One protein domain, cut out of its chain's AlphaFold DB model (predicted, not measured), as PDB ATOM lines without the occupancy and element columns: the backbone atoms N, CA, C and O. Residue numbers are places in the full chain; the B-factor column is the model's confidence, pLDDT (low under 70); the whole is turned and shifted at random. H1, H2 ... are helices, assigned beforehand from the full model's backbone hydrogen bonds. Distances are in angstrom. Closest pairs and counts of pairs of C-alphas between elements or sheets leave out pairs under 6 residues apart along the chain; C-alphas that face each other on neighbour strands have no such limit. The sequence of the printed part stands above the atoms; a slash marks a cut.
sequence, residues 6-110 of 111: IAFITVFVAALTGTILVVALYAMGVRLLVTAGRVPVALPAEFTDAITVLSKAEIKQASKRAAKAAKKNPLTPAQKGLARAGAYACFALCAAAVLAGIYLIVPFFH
ATOM      1  N   ILE A   6     280.803 402.772 295.726       95.56
ATOM      2  CA  ILE A   6     280.849 401.393 295.228       95.56
ATOM      3  C   ILE A   6     281.254 400.463 296.366       95.56
ATOM      4  O   ILE A   6     280.542 399.494 296.630       95.56
ATOM      5  N   ALA A   7     282.326 400.791 297.094       93.50
ATOM      6  CA  ALA A   7     282.767 400.004 298.247       93.50
ATOM      7  C   ALA A   7     281.650 399.844 299.294       93.50
ATOM      8  O   ALA A   7     281.432 398.752 299.822       93.50
ATOM      9  N   PHE A   8     280.888 400.914 299.543       93.62
ATOM     10  CA  PHE A   8     279.735 400.874 300.442       93.62
ATOM     11  C   PHE A   8     278.661 399.872 299.984       93.62
ATOM     12  O   PHE A   8     278.218 399.033 300.774       93.62
ATOM     13  N   ILE A   9     278.269 399.912 298.706       96.62
ATOM     14  CA  ILE A   9     277.269 398.988 298.147       96.62
ATOM     15  C   ILE A   9     277.775 397.542 298.191       96.62
ATOM     16  O   ILE A   9     277.005 396.637 298.513       96.62
ATOM     17  N   THR A  10     279.059 397.305 297.920       94.62
ATOM     18  CA  THR A  10     279.646 395.961 297.981       94.62
ATOM     19  C   THR A  10     279.520 395.353 299.378       94.62
ATOM     20  O   THR A  10     279.067 394.216 299.505       94.62
ATOM     21  N   VAL A  11     279.855 396.108 300.430       94.44
ATOM     22  CA  VAL A  11     279.717 395.641 301.821       94.44
ATOM     23  C   VAL A  11     278.251 395.405 302.176       94.44
ATOM     24  O   VAL A  11     277.932 394.389 302.794       94.44
ATOM     25  N   PHE A  12     277.348 396.291 301.744       96.25
ATOM     26  CA  PHE A  12     275.910 396.122 301.953       96.25
ATOM     27  C   PHE A  12     275.394 394.812 301.346       96.25
ATOM     28  O   PHE A  12     274.735 394.032 302.035       96.25
ATOM     29  N   VAL A  13     275.726 394.534 300.081       97.12
ATOM     30  CA  VAL A  13     275.312 393.300 299.401       97.12
ATOM     31  C   VAL A  13     275.935 392.080 300.075       97.12
ATOM     32  O   VAL A  13     275.219 391.126 300.369       97.12
ATOM     33  N   ALA A  14     277.233 392.115 300.389       93.69
ATOM     34  CA  ALA A  14     277.914 391.009 301.056       93.69
ATOM     35  C   ALA A  14     277.279 390.679 302.421       93.69
ATOM     36  O   ALA A  14     276.978 389.516 302.704       93.69
ATOM     37  N   ALA A  15     277.008 391.699 303.241       94.25
ATOM     38  CA  ALA A  15     276.372 391.538 304.546       94.25
ATOM     39  C   ALA A  15     274.932 391.016 304.426       94.25
ATOM     40  O   ALA A  15     274.527 390.119 305.175       94.25
ATOM     41  N   LEU A  16     274.163 391.534 303.462       97.50
ATOM     42  CA  LEU A  16     272.788 391.106 303.225       97.50
ATOM     43  C   LEU A  16     272.734 389.645 302.760       97.50
ATOM     44  O   LEU A  16     271.979 388.851 303.320       97.50
ATOM     45  N   THR A  17     273.565 389.264 301.788       96.38
ATOM     46  CA  THR A  17     273.642 387.887 301.287       96.38
ATOM     47  C   THR A  17     274.076 386.918 302.383       96.38
ATOM     48  O   THR A  17     273.441 385.876 302.547       96.38
ATOM     49  N   GLY A  18     275.096 387.268 303.175       94.38
ATOM     50  CA  GLY A  18     275.541 386.452 304.306       94.38
ATOM     51  C   GLY A  18     274.430 386.236 305.336       94.38
ATOM     52  O   GLY A  18     274.170 385.103 305.744       94.38
ATOM     53  N   THR A  19     273.706 387.302 305.685       96.06
ATOM     54  CA  THR A  19     272.576 387.237 306.622       96.06
ATOM     55  C   THR A  19     271.463 386.334 306.096       96.06
ATOM     56  O   THR A  19     271.020 385.425 306.799       96.06
ATOM     57  N   ILE A  20     271.028 386.543 304.849       97.75
ATOM     58  CA  ILE A  20     269.973 385.736 304.225       97.75
ATOM     59  C   ILE A  20     270.377 384.261 304.198       97.75
ATOM     60  O   ILE A  20     269.574 383.407 304.573       97.75
ATOM     61  N   LEU A  21     271.614 383.957 303.799       96.56
ATOM     62  CA  LEU A  21     272.114 382.589 303.700       96.56
ATOM     63  C   LEU A  21     272.081 381.871 305.056       96.56
ATOM     64  O   LEU A  21     271.509 380.786 305.164       96.56
ATOM     65  N   VAL A  22     272.661 382.482 306.092       96.00
ATOM     66  CA  VAL A  22     272.750 381.892 307.438       96.00
ATOM     67  C   VAL A  22     271.359 381.701 308.041       96.00
ATOM     68  O   VAL A  22     271.034 380.614 308.525       96.00
ATOM     69  N   VAL A  23     270.499 382.721 307.957       97.25
ATOM     70  CA  VAL A  23     269.131 382.658 308.492       97.25
ATOM     71  C   VAL A  23     268.295 381.618 307.746       97.25
ATOM     72  O   VAL A  23     267.574 380.846 308.382       97.25
ATOM     73  N   ALA A  24     268.404 381.543 306.417       97.75
ATOM     74  CA  ALA A  24     267.676 380.563 305.619       97.75
ATOM     75  C   ALA A  24     268.125 379.131 305.926       97.75
ATOM     76  O   ALA A  24     267.271 378.268 306.136       97.75
ATOM     77  N   LEU A  25     269.437 378.875 306.009       97.50
ATOM     78  CA  LEU A  25     269.980 377.566 306.384       97.50
ATOM     79  C   LEU A  25     269.497 377.143 307.772       97.50
ATOM     80  O   LEU A  25     269.003 376.027 307.938       97.50
ATOM     81  N   TYR A  26     269.573 378.040 308.755       96.31
ATOM     82  CA  TYR A  26     269.125 377.751 310.111       96.31
ATOM     83  C   TYR A  26     267.615 377.474 310.174       96.31
ATOM     84  O   TYR A  26     267.185 376.445 310.703       96.31
ATOM     85  N   ALA A  27     266.795 378.344 309.574       96.50
ATOM     86  CA  ALA A  27     265.343 378.175 309.530       96.50
ATOM     87  C   ALA A  27     264.937 376.887 308.793       96.50
ATOM     88  O   ALA A  27     264.023 376.181 309.230       96.50
ATOM     89  N   MET A  28     265.630 376.549 307.702       96.94
ATOM     90  CA  MET A  28     265.426 375.298 306.973       96.94
ATOM     91  C   MET A  28     265.797 374.084 307.830       96.94
ATOM     92  O   MET A  28     265.026 373.128 307.892       96.94
ATOM     93  N   GLY A  29     266.917 374.137 308.557       95.06
ATOM     94  CA  GLY A  29     267.336 373.083 309.481       95.06
ATOM     95  C   GLY A  29     266.289 372.803 310.563       95.06
ATOM     96  O   GLY A  29     265.900 371.652 310.770       95.06
ATOM     97  N   VAL A  30     265.745 373.853 311.189       94.75
ATOM     98  CA  VAL A  30     264.661 373.726 312.180       94.75
ATOM     99  C   VAL A  30     263.398 373.123 311.552       94.75
ATOM    100  O   VAL A  30     262.804 372.204 312.122       94.75
ATOM    101  N   ARG A  31     262.994 373.577 310.357       93.38
ATOM    102  CA  ARG A  31     261.828 373.028 309.635       93.38
ATOM    103  C   ARG A  31     261.999 371.549 309.290       93.38
ATOM    104  O   ARG A  31     261.058 370.772 309.468       93.38
ATOM    105  N   LEU A  32     263.183 371.145 308.837       93.88
ATOM    106  CA  LEU A  32     263.506 369.747 308.545       93.88
ATOM    107  C   LEU A  32     263.503 368.887 309.815       93.88
ATOM    108  O   LEU A  32     263.001 367.764 309.793       93.88
ATOM    109  N   LEU A  33     263.971 369.422 310.945       91.69
ATOM    110  CA  LEU A  33     263.962 368.723 312.231       91.69
ATOM    111  C   LEU A  33     262.534 368.482 312.752       91.69
ATOM    112  O   LEU A  33     262.201 367.374 313.186       91.69
ATOM    113  N   VAL A  34     261.668 369.493 312.631       90.56
ATOM    114  CA  VAL A  34     260.231 369.380 312.930       90.56
ATOM    115  C   VAL A  34     259.571 368.355 312.006       90.56
ATOM    116  O   VAL A  34     258.866 367.464 312.481       90.56
ATOM    117  N   THR A  35     259.866 368.418 310.706       89.94
ATOM    118  CA  THR A  35     259.390 367.457 309.696       89.94
ATOM    119  C   THR A  35     259.844 366.026 310.013       89.94
ATOM    120  O   THR A  35     259.060 365.086 309.901       89.94
ATOM    121  N   ALA A  36     261.058 365.838 310.534       88.75
ATOM    122  CA  ALA A  36     261.562 364.545 311.002       88.75
ATOM    123  C   ALA A  36     260.873 364.027 312.288       88.75
ATOM    124  O   ALA A  36     261.217 362.950 312.784       88.75
ATOM    125  N   GLY A  37     259.902 364.768 312.838       84.38
ATOM    126  CA  GLY A  37     259.146 364.413 314.041       84.38
ATOM    127  C   GLY A  37     259.821 364.820 315.351       84.38
ATOM    128  O   GLY A  37     259.384 364.379 316.413       84.38
ATOM    129  N   ARG A  38     260.876 365.643 315.301       81.62
ATOM    130  CA  ARG A  38     261.580 366.158 316.481       81.62
ATOM    131  C   ARG A  38     261.277 367.633 316.663       81.62
ATOM    132  O   ARG A  38     262.068 368.495 316.306       81.62
ATOM    133  N   VAL A  39     260.106 367.912 317.220       80.50
ATOM    134  CA  VAL A  39     259.743 369.272 317.616       80.50
ATOM    135  C   VAL A  39     260.614 369.668 318.812       80.50
ATOM    136  O   VAL A  39     260.538 368.980 319.834       80.50
ATOM    137  N   PRO A  40     261.420 370.742 318.723       73.62
ATOM    138  CA  PRO A  40     262.119 371.288 319.877       73.62
ATOM    139  C   PRO A  40     261.074 371.863 320.836       73.62
ATOM    140  O   PRO A  40     260.592 372.979 320.667       73.62
ATOM    141  N   VAL A  41     260.649 371.064 321.811       71.44
ATOM    142  CA  VAL A  41     259.908 371.568 322.964       71.44
ATOM    143  C   VAL A  41     260.944 371.908 324.014       71.44
ATOM    144  O   VAL A  41     261.668 371.024 324.467       71.44
ATOM    145  N   ALA A  42     261.056 373.189 324.359       64.06
ATOM    146  CA  ALA A  42     261.884 373.602 325.479       64.06
ATOM    147  C   ALA A  42     261.343 372.902 326.733       64.06
ATOM    148  O   ALA A  42     260.250 373.212 327.215       64.06
ATOM    149  N   LEU A  43     262.060 371.878 327.201       57.72
ATOM    150  CA  LEU A  43     261.813 371.319 328.520       57.72
ATOM    151  C   LEU A  43     262.300 372.363 329.531       57.72
ATOM    152  O   LEU A  43     263.363 372.945 329.323       57.72
ATOM    153  N   PRO A  44     261.505 372.649 330.570       59.69
ATOM    154  CA  PRO A  44     261.740 373.762 331.475       59.69
ATOM    155  C   PRO A  44     262.979 373.484 332.325       59.69
ATOM    156  O   PRO A  44     262.891 372.838 333.366       59.69
ATOM    157  N   ALA A  45     264.128 373.967 331.882       56.59
ATOM    158  CA  ALA A  45     265.297 374.135 332.721       56.59
ATOM    159  C   ALA A  45     265.893 375.521 332.431       56.59
ATOM    160  O   ALA A  45     266.187 375.836 331.282       56.59
ATOM    161  N   GLU A  46     266.009 376.321 333.499       56.50
ATOM    162  CA  GLU A  46     266.861 377.516 333.634       56.50
ATOM    163  C   GLU A  46     266.508 378.822 332.903       56.50
ATOM    164  O   GLU A  46     267.382 379.478 332.351       56.50
ATOM    165  N   PHE A  47     265.277 379.319 333.027       53.34
ATOM    166  CA  PHE A  47     265.094 380.781 333.011       53.34
ATOM    167  C   PHE A  47     264.240 381.204 334.204       53.34
ATOM    168  O   PHE A  47     263.019 381.311 334.128       53.34
ATOM    169  N   THR A  48     264.922 381.370 335.339       57.66
ATOM    170  CA  THR A  48     264.385 381.916 336.598       57.66
ATOM    171  C   THR A  48     264.161 383.432 336.510       57.66
ATOM    172  O   THR A  48     263.510 383.995 337.382       57.66
ATOM    173  N   ASP A  49     264.642 384.074 335.439       54.38
ATOM    174  CA  ASP A  49     264.494 385.504 335.173       54.38
ATOM    175  C   ASP A  49     263.824 385.717 333.804       54.38
ATOM    176  O   ASP A  49     264.190 385.110 332.798       54.38
ATOM    177  N   ALA A  50     262.741 386.482 333.796       58.84
ATOM    178  CA  ALA A  50     261.589 386.269 332.924       58.84
ATOM    179  C   ALA A  50     261.628 386.960 331.547       58.84
ATOM    180  O   ALA A  50     262.090 388.088 331.426       58.84
ATOM    181  N   ILE A  51     260.945 386.345 330.562       59.31
ATOM    182  CA  ILE A  51     260.128 387.068 329.555       59.31
ATOM    183  C   ILE A  51     258.727 386.427 329.387       59.31
ATOM    184  O   ILE A  51     257.765 387.151 329.162       59.31
ATOM    185  N   THR A  52     258.539 385.110 329.596       60.91
ATOM    186  CA  THR A  52     257.195 384.492 329.759       60.91
ATOM    187  C   THR A  52     257.235 383.272 330.691       60.91
ATOM    188  O   THR A  52     257.823 382.243 330.363       60.91
ATOM    189  N   VAL A  53     256.606 383.365 331.870       65.00
ATOM    190  CA  VAL A  53     256.438 382.218 332.782       65.00
ATOM    191  C   VAL A  53     255.285 381.366 332.267       65.00
ATOM    192  O   VAL A  53     254.121 381.688 332.491       65.00
ATOM    193  N   LEU A  54     255.601 380.279 331.565       68.19
ATOM    194  CA  LEU A  54     254.587 379.304 331.176       68.19
ATOM    195  C   LEU A  54     254.149 378.508 332.407       68.19
ATOM    196  O   LEU A  54     254.966 377.924 333.124       68.19
ATOM    197  N   SER A  55     252.842 378.430 332.630       78.75
ATOM    198  CA  SER A  55     252.275 377.538 333.631       78.75
ATOM    199  C   SER A  55     252.682 376.093 333.332       78.75
ATOM    200  O   SER A  55     252.743 375.658 332.175       78.75
ATOM    201  N   LYS A  56     252.882 375.283 334.381       78.81
ATOM    202  CA  LYS A  56     253.139 373.834 334.251       78.81
ATOM    203  C   LYS A  56     252.099 373.149 333.346       78.81
ATOM    204  O   LYS A  56     252.415 372.175 332.658       78.81
ATOM    205  N   ALA A  57     250.869 373.669 333.320       78.31
ATOM    206  CA  ALA A  57     249.796 373.203 332.448       78.31
ATOM    207  C   ALA A  57     250.063 373.486 330.957       78.31
ATOM    208  O   ALA A  57     249.902 372.583 330.133       78.31
ATOM    209  N   GLU A  58     250.519 374.690 330.608       80.25
ATOM    210  CA  GLU A  58     250.832 375.102 329.232       80.25
ATOM    211  C   GLU A  58     252.011 374.300 328.672       80.25
ATOM    212  O   GLU A  58     251.956 373.807 327.544       80.25
ATOM    213  N   ILE A  59     253.019 374.038 329.506       74.00
ATOM    214  CA  ILE A  59     254.180 373.198 329.173       74.00
ATOM    215  C   ILE A  59     253.749 371.743 328.920       74.00
ATOM    216  O   ILE A  59     254.115 371.116 327.915       74.00
ATOM    217  N   LYS A  60     252.913 371.180 329.803       78.88
ATOM    218  CA  LYS A  60     252.358 369.827 329.631       78.88
ATOM    219  C   LYS A  60     251.474 369.736 328.385       78.88
ATOM    220  O   LYS A  60     251.419 368.696 327.732       78.88
ATOM    221  N   GLN A  61     250.778 370.810 328.030       82.50
ATOM    222  CA  GLN A  61     249.979 370.881 326.815       82.50
ATOM    223  C   GLN A  61     250.852 370.964 325.556       82.50
ATOM    224  O   GLN A  61     250.579 370.241 324.596       82.50
ATOM    225  N   ALA A  62     251.908 371.780 325.558       80.31
ATOM    226  CA  ALA A  62     252.851 371.906 324.448       80.31
ATOM    227  C   ALA A  62     253.565 370.577 324.155       80.31
ATOM    228  O   ALA A  62     253.563 370.113 323.014       80.31
ATOM    229  N   SER A  63     254.061 369.894 325.190       78.19
ATOM    230  CA  SER A  63     254.665 368.558 325.055       78.19
ATOM    231  C   SER A  63     253.671 367.509 324.540       78.19
ATOM    232  O   SER A  63     253.995 366.749 323.628       78.19
ATOM    233  N   LYS A  64     252.421 367.496 325.033       82.75
ATOM    234  CA  LYS A  64     251.360 366.617 324.503       82.75
ATOM    235  C   LYS A  64     251.046 366.903 323.033       82.75
ATOM    236  O   LYS A  64     250.840 365.962 322.269       82.75
ATOM    237  N   ARG A  65     250.979 368.178 322.631       82.38
ATOM    238  CA  ARG A  65     250.745 368.588 321.234       82.38
ATOM    239  C   ARG A  65     251.902 368.143 320.338       82.38
ATOM    240  O   ARG A  65     251.642 367.533 319.305       82.38
ATOM    241  N   ALA A  66     253.144 368.339 320.775       80.06
ATOM    242  CA  ALA A  66     254.333 367.869 320.070       80.06
ATOM    243  C   ALA A  66     254.362 366.337 319.930       80.06
ATOM    244  O   ALA A  66     254.555 365.826 318.830       80.06
ATOM    245  N   ALA A  67     254.075 365.594 321.004       80.62
ATOM    246  CA  ALA A  67     254.007 364.133 320.963       80.62
ATOM    247  C   ALA A  67     252.889 363.624 320.033       80.62
ATOM    248  O   ALA A  67     253.085 362.660 319.295       80.62
ATOM    249  N   LYS A  68     251.719 364.281 320.026       81.94
ATOM    250  CA  LYS A  68     250.630 363.973 319.083       81.94
ATOM    251  C   LYS A  68     251.033 364.266 317.635       81.94
ATOM    252  O   LYS A  68     250.756 363.441 316.770       81.94
ATOM    253  N   ALA A  69     251.691 365.395 317.373       79.44
ATOM    254  CA  ALA A  69     252.181 365.752 316.043       79.44
ATOM    255  C   ALA A  69     253.233 364.750 315.539       79.44
ATOM    256  O   ALA A  69     253.147 364.287 314.405       79.44
ATOM    257  N   ALA A  70     254.158 364.328 316.406       78.00
ATOM    258  CA  ALA A  70     255.147 363.304 316.083       78.00
ATOM    259  C   ALA A  70     254.497 361.944 315.768       78.00
ATOM    260  O   ALA A  70     254.880 361.293 314.796       78.00
ATOM    261  N   LYS A  71     253.474 361.534 316.538       80.00
ATOM    262  CA  LYS A  71     252.717 360.294 316.285       80.00
ATOM    263  C   LYS A  71     251.931 360.327 314.972       80.00
ATOM    264  O   LYS A  71     251.824 359.299 314.317       80.00
ATOM    265  N   LYS A  72     251.395 361.487 314.583       83.44
ATOM    266  CA  LYS A  72     250.633 361.673 313.335       83.44
ATOM    267  C   LYS A  72     251.510 361.942 312.105       83.44
ATOM    268  O   LYS A  72     250.977 362.268 311.052       83.44
ATOM    269  N   ASN A  73     252.835 361.851 312.226       82.50
ATOM    270  CA  ASN A  73     253.740 362.197 311.137       82.50
ATOM    271  C   ASN A  73     253.597 361.203 309.958       82.50
ATOM    272  O   ASN A  73     253.953 360.031 310.143       82.50
ATOM    273  N   PRO A  74     253.154 361.668 308.769       86.62
ATOM    274  CA  PRO A  74     252.853 360.820 307.614       86.62
ATOM    275  C   PRO A  74     254.098 360.264 306.903       86.62
ATOM    276  O   PRO A  74     253.965 359.448 305.998       86.62
ATOM    277  N   LEU A  75     255.308 360.690 307.284       87.06
ATOM    278  CA  LEU A  75     256.545 360.260 306.634       87.06
ATOM    279  C   LEU A  75     256.956 358.841 307.031       87.06
ATOM    280  O   LEU A  75     256.860 358.438 308.200       87.06
ATOM    281  N   THR A  76     257.524 358.123 306.066       90.81
ATOM    282  CA  THR A  76     258.138 356.813 306.300       90.81
ATOM    283  C   THR A  76     259.389 356.941 307.185       90.81
ATOM    284  O   THR A  76     259.973 358.027 307.299       90.81
ATOM    285  N   PRO A  77     259.853 355.852 307.828       89.19
ATOM    286  CA  PRO A  77     261.086 355.877 308.618       89.19
ATOM    287  C   PRO A  77     262.304 356.371 307.822       89.19
ATOM    288  O   PRO A  77     263.085 357.172 308.335       89.19
ATOM    289  N   ALA A  78     262.419 355.965 306.553       90.88
ATOM    290  CA  ALA A  78     263.494 356.392 305.661       90.88
ATOM    291  C   ALA A  78     263.435 357.902 305.368       90.88
ATOM    292  O   ALA A  78     264.442 358.596 305.491       90.88
ATOM    293  N   GLN A  79     262.247 358.442 305.077       93.19
ATOM    294  CA  GLN A  79     262.063 359.878 304.845       93.19
ATOM    295  C   GLN A  79     262.344 360.715 306.101       93.19
ATOM    296  O   GLN A  79     262.950 361.781 306.009       93.19
ATOM    297  N   LYS A  80     261.963 360.226 307.288       90.69
ATOM    298  CA  LYS A  80     262.315 360.859 308.573       90.69
ATOM    299  C   LYS A  80     263.830 360.874 308.794       90.69
ATOM    300  O   LYS A  80     264.358 361.855 309.318       90.69
ATOM    301  N   GLY A  81     264.519 359.805 308.394       91.56
ATOM    302  CA  GLY A  81     265.980 359.724 308.393       91.56
ATOM    303  C   GLY A  81     266.613 360.755 307.460       91.56
ATOM    304  O   GLY A  81     267.480 361.510 307.894       91.56
ATOM    305  N   LEU A  82     266.119 360.857 306.224       94.25
ATOM    306  CA  LEU A  82     266.605 361.825 305.240       94.25
ATOM    307  C   LEU A  82     266.364 363.274 305.682       94.25
ATOM    308  O   LEU A  82     267.283 364.086 305.637       94.25
ATOM    309  N   ALA A  83     265.166 363.593 306.181       93.44
ATOM    310  CA  ALA A  83     264.855 364.921 306.715       93.44
ATOM    311  C   ALA A  83     265.792 365.294 307.875       93.44
ATOM    312  O   ALA A  83     266.253 366.428 307.972       93.44
ATOM    313  N   ARG A  84     266.136 364.327 308.732       93.06
ATOM    314  CA  ARG A  84     267.091 364.537 309.824       93.06
ATOM    315  C   ARG A  84     268.512 364.770 309.322       93.06
ATOM    316  O   ARG A  84     269.174 365.677 309.816       93.06
ATOM    317  N   ALA A  85     268.974 363.970 308.365       96.06
ATOM    318  CA  ALA A  85     270.284 364.161 307.755       96.06
ATOM    319  C   ALA A  85     270.380 365.546 307.098       96.06
ATOM    320  O   ALA A  85     271.340 366.272 307.340       96.06
ATOM    321  N   GLY A  86     269.335 365.957 306.370       96.12
ATOM    322  CA  GLY A  86     269.226 367.297 305.794       96.12
ATOM    323  C   GLY A  86     269.263 368.403 306.852       96.12
ATOM    324  O   GLY A  86     269.988 369.377 306.683       96.12
ATOM    325  N   ALA A  87     268.560 368.237 307.977       95.69
ATOM    326  CA  ALA A  87     268.611 369.200 309.078       95.69
ATOM    327  C   ALA A  87     270.037 369.378 309.626       95.69
ATOM    328  O   ALA A  87     270.498 370.506 309.795       95.69
ATOM    329  N   TYR A  88     270.755 368.276 309.867       96.56
ATOM    330  CA  TYR A  88     272.142 368.332 310.339       96.56
ATOM    331  C   TYR A  88     273.092 368.924 309.302       96.56
ATOM    332  O   TYR A  88     273.963 369.704 309.676       96.56
ATOM    333  N   ALA A  89     272.891 368.631 308.017       97.69
ATOM    334  CA  ALA A  89     273.643 369.270 306.946       97.69
ATOM    335  C   ALA A  89     273.432 370.794 306.949       97.69
ATOM    336  O   ALA A  89     274.406 371.540 306.912       97.69
ATOM    337  N   CYS A  90     272.190 371.273 307.087       97.19
ATOM    338  CA  CYS A  90     271.901 372.706 307.191       97.19
ATOM    339  C   CYS A  90     272.598 373.362 308.394       97.19
ATOM    340  O   CYS A  90     273.178 374.436 308.247       97.19
ATOM    341  N   PHE A  91     272.582 372.720 309.567       96.44
ATOM    342  CA  PHE A  91     273.274 373.248 310.748       96.44
ATOM    343  C   PHE A  91     274.797 373.229 310.599       96.44
ATOM    344  O   PHE A  91     275.448 374.193 310.987       96.44
ATOM    345  N   ALA A  92     275.366 372.182 309.997       97.75
ATOM    346  CA  ALA A  92     276.798 372.105 309.727       97.75
ATOM    347  C   ALA A  92     277.244 373.191 308.737       97.75
ATOM    348  O   ALA A  92     278.232 373.873 308.989       97.75
ATOM    349  N   LEU A  93     276.484 373.410 307.659       97.62
ATOM    350  CA  LEU A  93     276.744 374.485 306.697       97.62
ATOM    351  C   LEU A  93     276.626 375.869 307.344       97.62
ATOM    352  O   LEU A  93     277.457 376.734 307.093       97.62
ATOM    353  N   CYS A  94     275.631 376.071 308.212       96.75
ATOM    354  CA  CYS A  94     275.480 377.302 308.985       96.75
ATOM    355  C   CYS A  94     276.685 377.541 309.908       96.75
ATOM    356  O   CYS A  94     277.240 378.637 309.921       96.75
ATOM    357  N   ALA A  95     277.114 376.521 310.655       96.81
ATOM    358  CA  ALA A  95     278.284 376.612 311.519       96.81
ATOM    359  C   ALA A  95     279.557 376.896 310.708       96.81
ATOM    360  O   ALA A  95     280.322 377.782 311.070       96.81
ATOM    361  N   ALA A  96     279.745 376.211 309.577       97.44
ATOM    362  CA  ALA A  96     280.868 376.444 308.677       97.44
ATOM    363  C   ALA A  96     280.873 377.876 308.122       97.44
ATOM    364  O   ALA A  96     281.921 378.513 308.111       97.44
ATOM    365  N   ALA A  97     279.714 378.412 307.725       94.75
ATOM    366  CA  ALA A  97     279.592 379.790 307.252       94.75
ATOM    367  C   ALA A  97     279.965 380.812 308.341       94.75
ATOM    368  O   ALA A  97     280.682 381.770 308.064       94.75
ATOM    369  N   VAL A  98     279.528 380.592 309.586       94.50
ATOM    370  CA  VAL A  98     279.892 381.452 310.724       94.50
ATOM    371  C   VAL A  98     281.386 381.357 311.032       94.50
ATOM    372  O   VAL A  98     282.035 382.385 311.191       94.50
ATOM    373  N   LEU A  99     281.949 380.147 311.072       95.94
ATOM    374  CA  LEU A  99     283.382 379.941 311.295       95.94
ATOM    375  C   LEU A  99     284.225 380.579 310.189       95.94
ATOM    376  O   LEU A  99     285.235 381.204 310.492       95.94
ATOM    377  N   ALA A 100     283.790 380.487 308.931       93.31
ATOM    378  CA  ALA A 100     284.429 381.175 307.816       93.31
ATOM    379  C   ALA A 100     284.352 382.701 307.975       93.31
ATOM    380  O   ALA A 100     285.345 383.389 307.771       93.31
ATOM    381  N   GLY A 101     283.202 383.236 308.400       90.19
ATOM    382  CA  GLY A 101     283.057 384.658 308.715       90.19
ATOM    383  C   GLY A 101     284.012 385.111 309.821       90.19
ATOM    384  O   GLY A 101     284.719 386.098 309.651       90.19
ATOM    385  N   ILE A 102     284.100 384.362 310.925       92.12
ATOM    386  CA  ILE A 102     285.043 384.640 312.022       92.12
ATOM    387  C   ILE A 102     286.485 384.581 311.516       92.12
ATOM    388  O   ILE A 102     287.267 385.485 311.806       92.12
ATOM    389  N   TYR A 103     286.817 383.548 310.738       93.69
ATOM    390  CA  TYR A 103     288.136 383.382 310.143       93.69
ATOM    391  C   TYR A 103     288.513 384.551 309.241       93.69
ATOM    392  O   TYR A 103     289.680 384.864 309.211       93.69
ATOM    393  N   LEU A 104     287.581 385.190 308.526       89.56
ATOM    394  CA  LEU A 104     287.874 386.318 307.627       89.56
ATOM    395  C   LEU A 104     287.831 387.697 308.300       89.56
ATOM    396  O   LEU A 104     288.324 388.667 307.733       89.56
ATOM    397  N   ILE A 105     287.168 387.816 309.454       87.75
ATOM    398  CA  ILE A 105     287.016 389.091 310.172       87.75
ATOM    399  C   ILE A 105     288.147 389.293 311.179       87.75
ATOM    400  O   ILE A 105     288.541 390.431 311.425       87.75
ATOM    401  N   VAL A 106     288.627 388.215 311.806       92.12
ATOM    402  CA  VAL A 106     289.601 388.276 312.900       92.12
ATOM    403  C   VAL A 106     291.019 388.106 312.337       92.12
ATOM    404  O   VAL A 106     291.423 386.966 312.103       92.12
ATOM    405  N   PRO A 107     291.832 389.180 312.219       87.50
ATOM    406  CA  PRO A 107     293.126 389.139 311.522       87.50
ATOM    407  C   PRO A 107     294.115 388.125 312.101       87.50
ATOM    408  O   PRO A 107     294.970 387.613 311.392       87.50
ATOM    409  N   PHE A 108     293.970 387.789 313.386       91.00
ATOM    410  CA  PHE A 108     294.764 386.757 314.050       91.00
ATOM    411  C   PHE A 108     294.702 385.388 313.344       91.00
ATOM    412  O   PHE A 108     295.675 384.644 313.399       91.00
ATOM    413  N   PHE A 109     293.588 385.044 312.687       83.56
ATOM    414  CA  PHE A 109     293.426 383.737 312.043       83.56
ATOM    415  C   PHE A 109     293.883 383.688 310.578       83.56
ATOM    416  O   PHE A 109     294.153 382.593 310.095       83.56
ATOM    417  N   HIS A 110     293.979 384.823 309.875       78.00
ATOM    418  CA  HIS A 110     294.149 384.862 308.411       78.00
ATOM    419  C   HIS A 110     295.151 385.918 307.912       78.00
ATOM    420  O   HIS A 110     295.020 386.380 306.775       78.00
TER     421      HIS A 110
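What this domain is: This is residues 6 to 110 of the 111 residues of a protein of Mycetocola lacteus (UniProt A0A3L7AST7). Two long helices, H1 and H3, lie side by side as a narrow V, touching toward the end of H1 and spreading at their other ends. H2 stands crosswise beyond the closed end of the V, reached by a long loop whose residues 45 to 53 stick out; short H4 ends the printed part at the tip of H3. The 105 printed residues hold four named helices, H1, H2, H3 and H4 in that order, and no named strand: the class is all helix. The whole is only just loose, close to extended, with a radius of gyration of the C-alphas of 18.9 A and spans of 54 by 41 by 26 A.

How they stand to each other: H1, residues 6 to 35, touches H3, residues 77 to 105, with its residues 22 to 35 alone. Their closest C-alphas, those of Gly 29 and Ala 87, are 4.1 A apart, and the helices run opposite ways at a shallow tilt of 26 degrees. H2, residues 56 to 71, touches no helix but is near H1. H4, residues 107 to 110, only just touches H3, only at the corner, with 3 pairs of C-alphas within 8 A; the closest are those of Tyr 103 and Phe 109, 5.6 A apart. H4 is apart from H1 and H2. In H1, H2 and H3 every O i to N i+4 pair is within hydrogen-bond range; H4 is too short for such a pair.

Where its parts are: H1 begins with C-alpha 6 at (280.849, 401.393, 295.228) and is 42.7 A long. H2 is 22.5 A long and H3 42.2 A. H4, 5.4 A long, ends with C-alpha 110 at (294.149, 384.862, 308.411).

The domain as a whole: The C-alphas farthest apart, those of Ile 6 and Ala 57, are 56.1 A apart. The printed part has no cut. The link from H1 to H2, residues 36 to 55, is long; the other two are tight. Residues 6 to 17, 45 to 53 and 103 to 109 stand free. The model's pLDDT is under 70 at residues 42 to 54.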